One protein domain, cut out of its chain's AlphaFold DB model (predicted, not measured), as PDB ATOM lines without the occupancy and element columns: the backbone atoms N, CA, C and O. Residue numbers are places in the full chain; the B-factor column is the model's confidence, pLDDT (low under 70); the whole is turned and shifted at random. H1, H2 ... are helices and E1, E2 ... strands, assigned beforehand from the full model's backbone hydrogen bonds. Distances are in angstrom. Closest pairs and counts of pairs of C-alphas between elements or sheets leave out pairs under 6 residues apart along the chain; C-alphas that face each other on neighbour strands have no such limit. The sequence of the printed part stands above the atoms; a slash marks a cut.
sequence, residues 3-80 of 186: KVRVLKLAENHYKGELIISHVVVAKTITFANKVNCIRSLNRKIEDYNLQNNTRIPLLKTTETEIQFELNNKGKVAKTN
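What this domain is: This is residues 3 to 80 of the 186 residues of an uncharacterized protein of Haemophilus paraphrohaemolyticus HK411 (UniProt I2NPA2). This is a strongly twisted wall of strands with one long helix, H1, packed over one face along the strands E3, E2 and E1, while the other face is bare of named elements. E4 sits beside E1 on the sheet's other half, and the short E5 makes the edge beyond it, meeting E4 only at a point. The printed part has 78 residues, with one named helix and five named strands in the order E1 E2 E3 H1 E4 E5; the sheet's order is E3 E2 E1 E4 E5, antiparallel from E3 to E4, and the class is mixed, helices and strands. The whole is compact, with a radius of gyration of the C-alphas of 12.2 A, and its outline is elongated, spanning 39 by 24 by 21 A.

How they stand to each other: Begin at E2, residues 13 to 20, an inner strand. E1, residues 3 to 10, is its antiparallel neighbour at 156 degrees and forms a hairpin with it; look for N 5 and O 17, 2.9 A apart. On the other side of E2, E3, residues 23 to 27, is antiparallel at 139 degrees and forms a second hairpin, with N 18 and O 26 at 2.8 A. E1, E2 and E3 are a meander, each strand the antiparallel neighbour of the one before. E4, residues 65 to 69, is antiparallel to E1 at 159 degrees, with N 4 and O 66 at 2.9 A. E5, residues 77 to 79, meets E4 only at a point, where C-alphas 68 and 79 face each other at 5.4 A. H1, residues 34 to 52, is on the sheet at a height over the sheet of 8.5 A. It lies over E3 and E2, and only just over E1, on which 3 of its C-alphas fall; it runs along the strands, at 22 degrees to E2 on the local plane. Its closest C-alphas to E2 are those of Leu 41 and Gly 16, 5.6 A apart. In H1, 14 of 15 O i to N i+4 pairs are within hydrogen-bond range. E3 and E4 are apart.

Where its parts are: Find C-alpha 3 at (-31.898, -107.222, 40.452); from there E1 runs 21.5 A to C-alpha 10. E2 covers 23.4 A, E3 10.8 A. H1 starts at C-alpha 34, (-31.809, -89.880, 41.327), and runs 26.5 A. E4 covers 13.7 A, and E5, 7.0 A, ends at C-alpha 79, (-21.823, -109.338, 39.942).

The domain as a whole: The C-alphas farthest apart are those of Glu 11 and Lys 73, at 39.8 A. The printed part has no cut. The link from H1 to E4, residues 53 to 64, is long. Mean pLDDT of the printed part is 85.9; look for values under 70 at residues 72 to 80.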
ATOM      1  N   LYS A   3     -32.446-108.525  40.818       91.06
ATOM      2  CA  LYS A   3     -31.898-107.222  40.452       91.06
ATOM      3  C   LYS A   3     -32.292-106.079  41.375       91.06
ATOM      4  O   LYS A   3     -33.378-106.056  41.944       91.06
ATOM      5  N   VAL A   4     -31.402-105.100  41.462       92.00
ATOM      6  CA  VAL A   4     -31.653-103.768  42.014       92.00
ATOM      7  C   VAL A   4     -31.878-102.832  40.834       92.00
ATOM      8  O   VAL A   4     -31.060-102.834  39.919       92.00
ATOM      9  N   ARG A   5     -32.942-102.022  40.831       92.94
ATOM     10  CA  ARG A   5     -33.176-101.015  39.782       92.94
ATOM     11  C   ARG A   5     -33.685 -99.686  40.328       92.94
ATOM     12  O   ARG A   5     -34.385 -99.646  41.338       92.94
ATOM     13  N   VAL A   6     -33.400 -98.607  39.606       94.44
ATOM     14  CA  VAL A   6     -34.004 -97.282  39.780       94.44
ATOM     15  C   VAL A   6     -34.728 -96.904  38.494       94.44
ATOM     16  O   VAL A   6     -34.117 -96.709  37.448       94.44
ATOM     17  N   LEU A   7     -36.049 -96.797  38.593       92.88
ATOM     18  CA  LEU A   7     -36.944 -96.377  37.522       92.88
ATOM     19  C   LEU A   7     -37.065 -94.847  37.520       92.88
ATOM     20  O   LEU A   7     -37.232 -94.247  38.583       92.88
ATOM     21  N   LYS A   8     -37.046 -94.225  36.336       92.75
ATOM     22  CA  LYS A   8     -37.511 -92.847  36.118       92.75
ATOM     23  C   LYS A   8     -38.964 -92.930  35.637       92.75
ATOM     24  O   LYS A   8     -39.204 -93.497  34.579       92.75
ATOM     25  N   LEU A   9     -39.913 -92.430  36.427       90.50
ATOM     26  CA  LEU A   9     -41.349 -92.458  36.107       90.50
ATOM     27  C   LEU A   9     -41.766 -91.234  35.283       90.50
ATOM     28  O   LEU A   9     -42.577 -91.349  34.375       90.50
ATOM     29  N   ALA A  10     -41.204 -90.074  35.614       88.38
ATOM     30  CA  ALA A  10     -41.417 -88.805  34.929       88.38
ATOM     31  C   ALA A  10     -40.151 -87.942  35.055       88.38
ATOM     32  O   ALA A  10     -39.143 -88.368  35.638       88.38
ATOM     33  N   GLU A  11     -40.174 -86.722  34.524       86.94
ATOM     34  CA  GLU A  11     -39.126 -85.742  34.813       86.94
ATOM     35  C   GLU A  11     -39.005 -85.524  36.319       86.94
ATOM     36  O   GLU A  11     -40.002 -85.350  37.016       86.94
ATOM     37  N   ASN A  12     -37.776 -85.620  36.832       88.94
ATOM     38  CA  ASN A  12     -37.475 -85.529  38.260       88.94
ATOM     39  C   ASN A  12     -38.338 -86.445  39.154       88.94
ATOM     40  O   ASN A  12     -38.648 -86.081  40.277       88.94
ATOM     41  N   HIS A  13     -38.737 -87.637  38.693       93.19
ATOM     42  CA  HIS A  13     -39.457 -88.607  39.528       93.19
ATOM     43  C   HIS A  13     -38.813 -89.990  39.429       93.19
ATOM     44  O   HIS A  13     -38.973 -90.701  38.437       93.19
ATOM     45  N   TYR A  14     -38.088 -90.376  40.481       95.19
ATOM     46  CA  TYR A  14     -37.305 -91.610  40.561       95.19
ATOM     47  C   TYR A  14     -37.834 -92.554  41.643       95.19
ATOM     48  O   TYR A  14     -38.201 -92.102  42.725       95.19
ATOM     49  N   LYS A  15     -37.827 -93.864  41.386       95.81
ATOM     50  CA  LYS A  15     -38.262 -94.900  42.336       95.81
ATOM     51  C   LYS A  15     -37.318 -96.100  42.300       95.81
ATOM     52  O   LYS A  15     -37.056 -96.653  41.235       95.81
ATOM     53  N   GLY A  16     -36.833 -96.517  43.463       95.12
ATOM     54  CA  GLY A  16     -35.961 -97.673  43.641       95.12
ATOM     55  C   GLY A  16     -36.739 -98.944  43.966       95.12
ATOM     56  O   GLY A  16     -37.670 -98.910  44.774       95.12
ATOM     57  N   GLU A  17     -36.336-100.065  43.374       94.62
ATOM     58  CA  GLU A  17     -36.915-101.391  43.596       94.62
ATOM     59  C   GLU A  17     -35.820-102.462  43.702       94.62
ATOM     60  O   GLU A  17     -34.921-102.542  42.864       94.62
ATOM     61  N   LEU A  18     -35.929-103.306  44.727       92.69
ATOM     62  CA  LEU A  18     -35.167-104.538  44.907       92.69
ATOM     63  C   LEU A  18     -36.069-105.719  44.538       92.69
ATOM     64  O   LEU A  18     -37.115-105.920  45.160       92.69
ATOM     65  N   ILE A  19     -35.649-106.495  43.543       92.00
ATOM     66  CA  ILE A  19     -36.378-107.641  43.002       92.00
ATOM     67  C   ILE A  19     -35.570-108.910  43.269       92.00
ATOM     68  O   ILE A  19     -34.429-109.031  42.822       92.00
ATOM     69  N   ILE A  20     -36.172-109.869  43.967       88.75
ATOM     70  CA  ILE A  20     -35.591-111.185  44.258       88.75
ATOM     71  C   ILE A  20     -36.615-112.232  43.832       88.75
ATOM     72  O   ILE A  20     -37.788-112.114  44.173       88.75
ATOM     73  N   SER A  21     -36.196-113.226  43.047       86.31
ATOM     74  CA  SER A  21     -37.065-114.297  42.538       86.31
ATOM     75  C   SER A  21     -38.375-113.778  41.921       86.31
ATOM     76  O   SER A  21     -39.440-114.339  42.139       86.31
ATOM     77  N   HIS A  22     -38.285-112.687  41.146       85.81
ATOM     78  CA  HIS A  22     -39.405-111.977  40.499       85.81
ATOM     79  C   HIS A  22     -40.383-111.237  41.439       85.81
ATOM     80  O   HIS A  22     -41.287-110.560  40.953       85.81
ATOM     81  N   VAL A  23     -40.163-111.254  42.756       88.50
ATOM     82  CA  VAL A  23     -40.947-110.501  43.748       88.50
ATOM     83  C   VAL A  23     -40.237-109.190  44.104       88.50
ATOM     84  O   VAL A  23     -39.024-109.165  44.306       88.50
ATOM     85  N   VAL A  24     -40.985-108.083  44.206       91.06
ATOM     86  CA  VAL A  24     -40.462-106.800  44.713       91.06
ATOM     87  C   VAL A  24     -40.409-106.858  46.239       91.06
ATOM     88  O   VAL A  24     -41.429-106.689  46.905       91.06
ATOM     89  N   VAL A  25     -39.220-107.088  46.793       91.19
ATOM     90  CA  VAL A  25     -39.024-107.294  48.238       91.19
ATOM     91  C   VAL A  25     -38.811-105.975  48.984       91.19
ATOM     92  O   VAL A  25     -39.269-105.814  50.112       91.19
ATOM     93  N   ALA A  26     -38.193-104.983  48.336       90.88
ATOM     94  CA  ALA A  26     -38.130-103.620  48.858       90.88
ATOM     95  C   ALA A  26     -38.401-102.590  47.756       90.88
ATOM     96  O   ALA A  26     -37.963-102.736  46.617       90.88
ATOM     97  N   LYS A  27     -39.109-101.516  48.114       94.25
ATOM     98  CA  LYS A  27     -39.384-100.361  47.246       94.25
ATOM     99  C   LYS A  27     -39.178 -99.055  48.006       94.25
ATOM    100  O   LYS A  27     -39.459 -98.989  49.209       94.25
ATOM    101  N   THR A  28     -38.694 -98.016  47.335       94.56
ATOM    102  CA  THR A  28     -38.644 -96.659  47.897       94.56
ATOM    103  C   THR A  28     -39.950 -95.901  47.644       94.56
ATOM    104  O   THR A  28     -40.797 -96.338  46.861       94.56
ATOM    105  N   ILE A  29     -40.103 -94.743  48.293       93.50
ATOM    106  CA  ILE A  29     -41.006 -93.691  47.808       93.50
ATOM    107  C   ILE A  29     -40.457 -93.085  46.507       93.50
ATOM    108  O   ILE A  29     -39.306 -93.345  46.136       93.50
ATOM    109  N   THR A  30     -41.264 -92.274  45.826       94.44
ATOM    110  CA  THR A  30     -40.807 -91.476  44.684       94.44
ATOM    111  C   THR A  30     -39.962 -90.294  45.171       94.44
ATOM    112  O   THR A  30     -40.317 -89.638  46.147       94.44
ATOM    113  N   PHE A  31     -38.848 -90.018  44.497       93.81
ATOM    114  CA  PHE A  31     -37.903 -88.951  44.831       93.81
ATOM    115  C   PHE A  31     -37.682 -87.994  43.661       93.81
ATOM    116  O   PHE A  31     -37.538 -88.436  42.523       93.81
ATOM    117  N   ALA A  32     -37.511 -86.708  43.984       92.81
ATOM    118  CA  ALA A  32     -37.152 -85.661  43.025       92.81
ATOM    119  C   ALA A  32     -35.806 -85.917  42.307       92.81
ATOM    120  O   ALA A  32     -35.609 -85.581  41.145       92.81
ATOM    121  N   ASN A  33     -34.850 -86.518  43.023       92.75
ATOM    122  CA  ASN A  33     -33.449 -86.612  42.620       92.75
ATOM    123  C   ASN A  33     -32.973 -88.077  42.623       92.75
ATOM    124  O   ASN A  33     -33.107 -88.771  43.638       92.75
ATOM    125  N   LYS A  34     -32.367 -88.525  41.509       92.44
ATOM    126  CA  LYS A  34     -31.809 -89.880  41.327       92.44
ATOM    127  C   LYS A  34     -30.881 -90.286  42.478       92.44
ATOM    128  O   LYS A  34     -31.009 -91.386  43.004       92.44
ATOM    129  N   VAL A  35     -29.982 -89.400  42.907       93.06
ATOM    130  CA  VAL A  35     -28.990 -89.675  43.960       93.06
ATOM    131  C   VAL A  35     -29.672 -89.937  45.304       93.06
ATOM    132  O   VAL A  35     -29.318 -90.882  46.006       93.06
ATOM    133  N   ASN A  36     -30.694 -89.150  45.649       94.56
ATOM    134  CA  ASN A  36     -31.465 -89.349  46.881       94.56
ATOM    135  C   ASN A  36     -32.252 -90.670  46.840       94.56
ATOM    136  O   ASN A  36     -32.280 -91.396  47.836       94.56
ATOM    137  N   CYS A  37     -32.805 -91.024  45.673       95.31
ATOM    138  CA  CYS A  37     -33.437 -92.323  45.447       95.31
ATOM    139  C   CYS A  37     -32.455 -93.485  45.663       95.31
ATOM    140  O   CYS A  37     -32.788 -94.443  46.359       95.31
ATOM    141  N   ILE A  38     -31.238 -93.385  45.116       94.44
ATOM    142  CA  ILE A  38     -30.183 -94.401  45.257       94.44
ATOM    143  C   ILE A  38     -29.759 -94.553  46.719       94.44
ATOM    144  O   ILE A  38     -29.760 -95.672  47.225       94.44
ATOM    145  N   ARG A  39     -29.490 -93.456  47.443       95.19
ATOM    146  CA  ARG A  39     -29.161 -93.532  48.883       95.19
ATOM    147  C   ARG A  39     -30.285 -94.187  49.694       95.19
ATOM    148  O   ARG A  39     -30.016 -95.029  50.545       95.19
ATOM    149  N   SER A  40     -31.546 -93.843  49.414       95.56
ATOM    150  CA  SER A  40     -32.695 -94.458  50.093       95.56
ATOM    151  C   SER A  40     -32.894 -95.932  49.731       95.56
ATOM    152  O   SER A  40     -33.429 -96.670  50.559       95.56
ATOM    153  N   LEU A  41     -32.528 -96.355  48.520       95.50
ATOM    154  CA  LEU A  41     -32.598 -97.752  48.092       95.50
ATOM    155  C   LEU A  41     -31.471 -98.572  48.729       95.50
ATOM    156  O   LEU A  41     -31.749 -99.619  49.302       95.50
ATOM    157  N   ASN A  42     -30.238 -98.059  48.708       95.38
ATOM    158  CA  ASN A  42     -29.073 -98.706  49.314       95.38
ATOM    159  C   ASN A  42     -29.283 -98.958  50.809       95.38
ATOM    160  O   ASN A  42     -29.077-100.080  51.257       95.38
ATOM    161  N   ARG A  43     -29.828 -97.985  51.553       95.44
ATOM    162  CA  ARG A  43     -30.189 -98.192  52.963       95.44
ATOM    163  C   ARG A  43     -31.183 -99.349  53.158       95.44
ATOM    164  O   ARG A  43     -30.996-100.170  54.045       95.44
ATOM    165  N   LYS A  44     -32.203 -99.472  52.299       94.06
ATOM    166  CA  LYS A  44     -33.146-100.607  52.361       94.06
ATOM    167  C   LYS A  44     -32.497-101.944  51.996       94.06
ATOM    168  O   LYS A  44     -32.949-102.980  52.474       94.06
ATOM    169  N   ILE A  45     -31.466-101.934  51.150       93.31
ATOM    170  CA  ILE A  45     -30.671-103.125  50.824       93.31
ATOM    171  C   ILE A  45     -29.791-103.521  52.019       93.31
ATOM    172  O   ILE A  45     -29.691-104.706  52.317       93.31
ATOM    173  N   GLU A  46     -29.209-102.559  52.737       93.50
ATOM    174  CA  GLU A  46     -28.477-102.789  53.992       93.50
ATOM    175  C   GLU A  46     -29.394-103.371  55.079       93.50
ATOM    176  O   GLU A  46     -29.066-104.412  55.647       93.50
ATOM    177  N   ASP A  47     -30.573-102.774  55.293       92.31
ATOM    178  CA  ASP A  47     -31.594-103.281  56.224       92.31
ATOM    179  C   ASP A  47     -31.999-104.730  55.866       92.31
ATOM    180  O   ASP A  47     -32.036-105.611  56.728       92.31
ATOM    181  N   TYR A  48     -32.244-105.008  54.578       90.69
ATOM    182  CA  TYR A  48     -32.588-106.348  54.091       90.69
ATOM    183  C   TYR A  48     -31.441-107.355  54.274       90.69
ATOM    184  O   TYR A  48     -31.679-108.483  54.712       90.69
ATOM    185  N   ASN A  49     -30.204-106.945  53.977       90.44
ATOM    186  CA  ASN A  49     -28.997-107.752  54.155       90.44
ATOM    187  C   ASN A  49     -28.786-108.142  55.622       90.44
ATOM    188  O   ASN A  49     -28.485-109.303  55.898       90.44
ATOM    189  N   LEU A  50     -29.005-107.208  56.550       89.25
ATOM    190  CA  LEU A  50     -28.909-107.458  57.986       89.25
ATOM    191  C   LEU A  50     -29.980-108.447  58.471       89.25
ATOM    192  O   LEU A  50     -29.669-109.362  59.228       89.25
ATOM    193  N   GLN A  51     -31.226-108.301  58.010       88.19
ATOM    194  CA  GLN A  51     -32.339-109.172  58.410       88.19
ATOM    195  C   GLN A  51     -32.236-110.594  57.839       88.19
ATOM    196  O   GLN A  51     -32.528-111.564  58.534       88.19
ATOM    197  N   ASN A  52     -31.820-110.733  56.577       84.81
ATOM    198  CA  ASN A  52     -31.853-112.005  55.845       84.81
ATOM    199  C   ASN A  52     -30.471-112.676  55.744       84.81
ATOM    200  O   ASN A  52     -30.324-113.692  55.067       84.81
ATOM    201  N   ASN A  53     -29.446-112.111  56.397       83.25
ATOM    202  CA  ASN A  53     -28.040-112.520  56.280       83.25
ATOM    203  C   ASN A  53     -27.534-112.585  54.820       83.25
ATOM    204  O   ASN A  53     -26.663-113.396  54.478       83.25
ATOM    205  N   THR A  54     -28.075-111.727  53.948       86.12
ATOM    206  CA  THR A  54     -27.676-111.627  52.538       86.12
ATOM    207  C   THR A  54     -26.567-110.594  52.333       86.12
ATOM    208  O   THR A  54     -26.252-109.801  53.218       86.12
ATOM    209  N   ARG A  55     -25.937-110.600  51.151       86.56
ATOM    210  CA  ARG A  55     -24.879-109.637  50.788       86.56
ATOM    211  C   ARG A  55     -25.122-108.996  49.419       86.56
ATOM    212  O   ARG A  55     -24.241-108.980  48.566       86.56
ATOM    213  N   ILE A  56     -26.352-108.536  49.204       88.94
ATOM    214  CA  ILE A  56     -26.809-107.902  47.961       88.94
ATOM    215  C   ILE A  56     -25.969-106.642  47.686       88.94
ATOM    216  O   ILE A  56     -25.769-105.855  48.618       88.94
ATOM    217  N   PRO A  57     -25.472-106.444  46.449       88.38
ATOM    218  CA  PRO A  57     -24.665-105.282  46.091       88.38
ATOM    219  C   PRO A  57     -25.463-103.973  46.165       88.38
ATOM    220  O   PRO A  57     -26.651-103.926  45.843       88.38
ATOM    221  N   LEU A  58     -24.778-102.899  46.559       90.44
ATOM    222  CA  LEU A  58     -25.320-101.540  46.582       90.44
ATOM    223  C   LEU A  58     -25.174-100.882  45.206       90.44
ATOM    224  O   LEU A  58     -24.188-101.109  44.506       90.44
ATOM    225  N   LEU A  59     -26.137-100.039  44.837       90.44
ATOM    226  CA  LEU A  59     -26.154 -99.339  43.555       90.44
ATOM    227  C   LEU A  59     -25.268 -98.086  43.615       90.44
ATOM    228  O   LEU A  59     -25.425 -97.267  44.529       90.44
ATOM    229  N   LYS A  60     -24.350 -97.900  42.656       88.75
ATOM    230  CA  LYS A  60     -23.572 -96.650  42.563       88.75
ATOM    231  C   LYS A  60     -24.428 -95.516  41.995       88.75
ATOM    232  O   LYS A  60     -25.375 -95.745  41.254       88.75
ATOM    233  N   THR A  61     -24.056 -94.268  42.283       85.06
ATOM    234  CA  THR A  61     -24.782 -93.060  41.840       85.06
ATOM    235  C   THR A  61     -24.945 -92.952  40.313       85.06
ATOM    236  O   THR A  61     -25.950 -92.430  39.820       85.06
ATOM    237  N   THR A  62     -23.958 -93.438  39.562       82.12
ATOM    238  CA  THR A  62     -23.941 -93.467  38.092       82.12
ATOM    239  C   THR A  62     -24.883 -94.525  37.524       82.12
ATOM    240  O   THR A  62     -25.622 -94.249  36.579       82.12
ATOM    241  N   GLU A  63     -24.921 -95.701  38.138       84.31
ATOM    242  CA  GLU A  63     -25.678 -96.871  37.694       84.31
ATOM    243  C   GLU A  63     -27.202 -96.677  37.867       84.31
ATOM    244  O   GLU A  63     -27.682 -95.770  38.558       84.31
ATOM    245  N   THR A  64     -27.990 -97.496  37.169       85.62
ATOM    246  CA  THR A  64     -29.467 -97.515  37.241       85.62
ATOM    247  C   THR A  64     -30.029 -98.910  37.489       85.62
ATOM    248  O   THR A  64     -31.114 -99.021  38.052       85.62
ATOM    249  N   GLU A  65     -29.304 -99.967  37.123       89.88
ATOM    250  CA  GLU A  65     -29.669-101.361  37.369       89.88
ATOM    251  C   GLU A  65     -28.406-102.187  37.675       89.88
ATOM    252  O   GLU A  65     -27.377-102.003  37.032       89.88
ATOM    253  N   ILE A  66     -28.492-103.099  38.649       88.62
ATOM    254  CA  ILE A  66     -27.507-104.161  38.907       88.62
ATOM    255  C   ILE A  66     -28.253-105.489  38.942       88.62
ATOM    256  O   ILE A  66     -29.241-105.630  39.666       88.62
ATOM    257  N   GLN A  67     -27.740-106.482  38.223       88.94
ATOM    258  CA  GLN A  67     -28.209-107.864  38.281       88.94
ATOM    259  C   GLN A  67     -27.239-108.699  39.127       88.94
ATOM    260  O   GLN A  67     -26.027-108.472  39.102       88.94
ATOM    261  N   PHE A  68     -27.772-109.630  39.918       85.19
ATOM    262  CA  PHE A  68     -26.983-110.435  40.854       85.19
ATOM    263  C   PHE A  68     -27.609-111.812  41.086       85.19
ATOM    264  O   PHE A  68     -28.811-112.010  40.902       85.19
ATOM    265  N   GLU A  69     -26.799-112.752  41.567       81.19
ATOM    266  CA  GLU A  69     -27.249-114.081  41.971       81.19
ATOM    267  C   GLU A  69     -27.122-114.260  43.491       81.19
ATOM    268  O   GLU A  69     -26.196-113.767  44.141       81.19
ATOM    269  N   LEU A  70     -28.103-114.946  44.081       76.19
ATOM    270  CA  LEU A  70     -28.069-115.364  45.479       76.19
ATOM    271  C   LEU A  70     -27.744-116.853  45.497       76.19
ATOM    272  O   LEU A  70     -28.510-117.647  44.957       76.19
ATOM    273  N   ASN A  71     -26.643-117.236  46.142       71.19
ATOM    274  CA  ASN A  71     -26.378-118.649  46.397       71.19
ATOM    275  C   ASN A  71     -27.426-119.215  47.366       71.19
ATOM    276  O   ASN A  71     -27.987-118.478  48.181       71.19
ATOM    277  N   ASN A  72     -27.563-120.543  47.392       58.72
ATOM    278  CA  ASN A  72     -28.504-121.312  48.228       58.72
ATOM    279  C   ASN A  72     -28.347-121.129  49.765       58.72
ATOM    280  O   ASN A  72     -28.976-121.840  50.541       58.72
ATOM    281  N   LYS A  73     -27.491-120.202  50.221       57.25
ATOM    282  CA  LYS A  73     -27.293-119.790  51.625       57.25
ATOM    283  C   LYS A  73     -27.368-118.259  51.821       57.25
ATOM    284  O   LYS A  73     -26.767-117.738  52.756       57.25
ATOM    285  N   GLY A  74     -27.987-117.513  50.897       53.19
ATOM    286  CA  GLY A  74     -28.170-116.046  50.950       53.19
ATOM    287  C   GLY A  74     -26.919-115.187  50.683       53.19
ATOM    288  O   GLY A  74     -27.016-114.015  50.317       53.19
ATOM    289  N   LYS A  75     -25.720-115.759  50.817       57.16
ATOM    290  CA  LYS A  75     -24.434-115.070  50.628       57.16
ATOM    291  C   LYS A  75     -24.066-115.048  49.138       57.16
ATOM    292  O   LYS A  75     -23.839-116.106  48.561       57.16
ATOM    293  N   VAL A  76     -24.044-113.860  48.525       59.16
ATOM    294  CA  VAL A  76     -23.888-113.626  47.069       59.16
ATOM    295  C   VAL A  76     -22.633-114.271  46.468       59.16
ATOM    296  O   VAL A  76     -21.571-114.271  47.089       59.16
ATOM    297  N   ALA A  77     -22.742-114.727  45.217       43.59
ATOM    298  CA  ALA A  77     -21.612-114.867  44.303       43.59
ATOM    299  C   ALA A  77     -21.837-113.982  43.068       43.59
ATOM    300  O   ALA A  77     -22.916-113.994  42.494       43.59
ATOM    301  N   LYS A  78     -20.774-113.262  42.683       50.25
ATOM    302  CA  LYS A  78     -20.542-112.588  41.392       50.25
ATOM    303  C   LYS A  78     -21.614-111.587  40.917       50.25
ATOM    304  O   LYS A  78     -22.727-111.919  40.530       50.25
ATOM    305  N   THR A  79     -21.208-110.323  40.841       43.38
ATOM    306  CA  THR A  79     -21.823-109.338  39.942       43.38
ATOM    307  C   THR A  79     -21.471-109.682  38.495       43.38
ATOM    308  O   THR A  79     -20.294-109.919  38.223       43.38
ATOM    309  N   ASN A  80     -22.433-109.606  37.574       44.59
ATOM    310  CA  ASN A  80     -22.151-109.522  36.136       44.59
ATOM    311  C   ASN A  80     -22.107-108.037  35.728       44.59
ATOM    312  O   ASN A  80     -23.169-107.426  35.582       44.59
TER     313      ASN A  80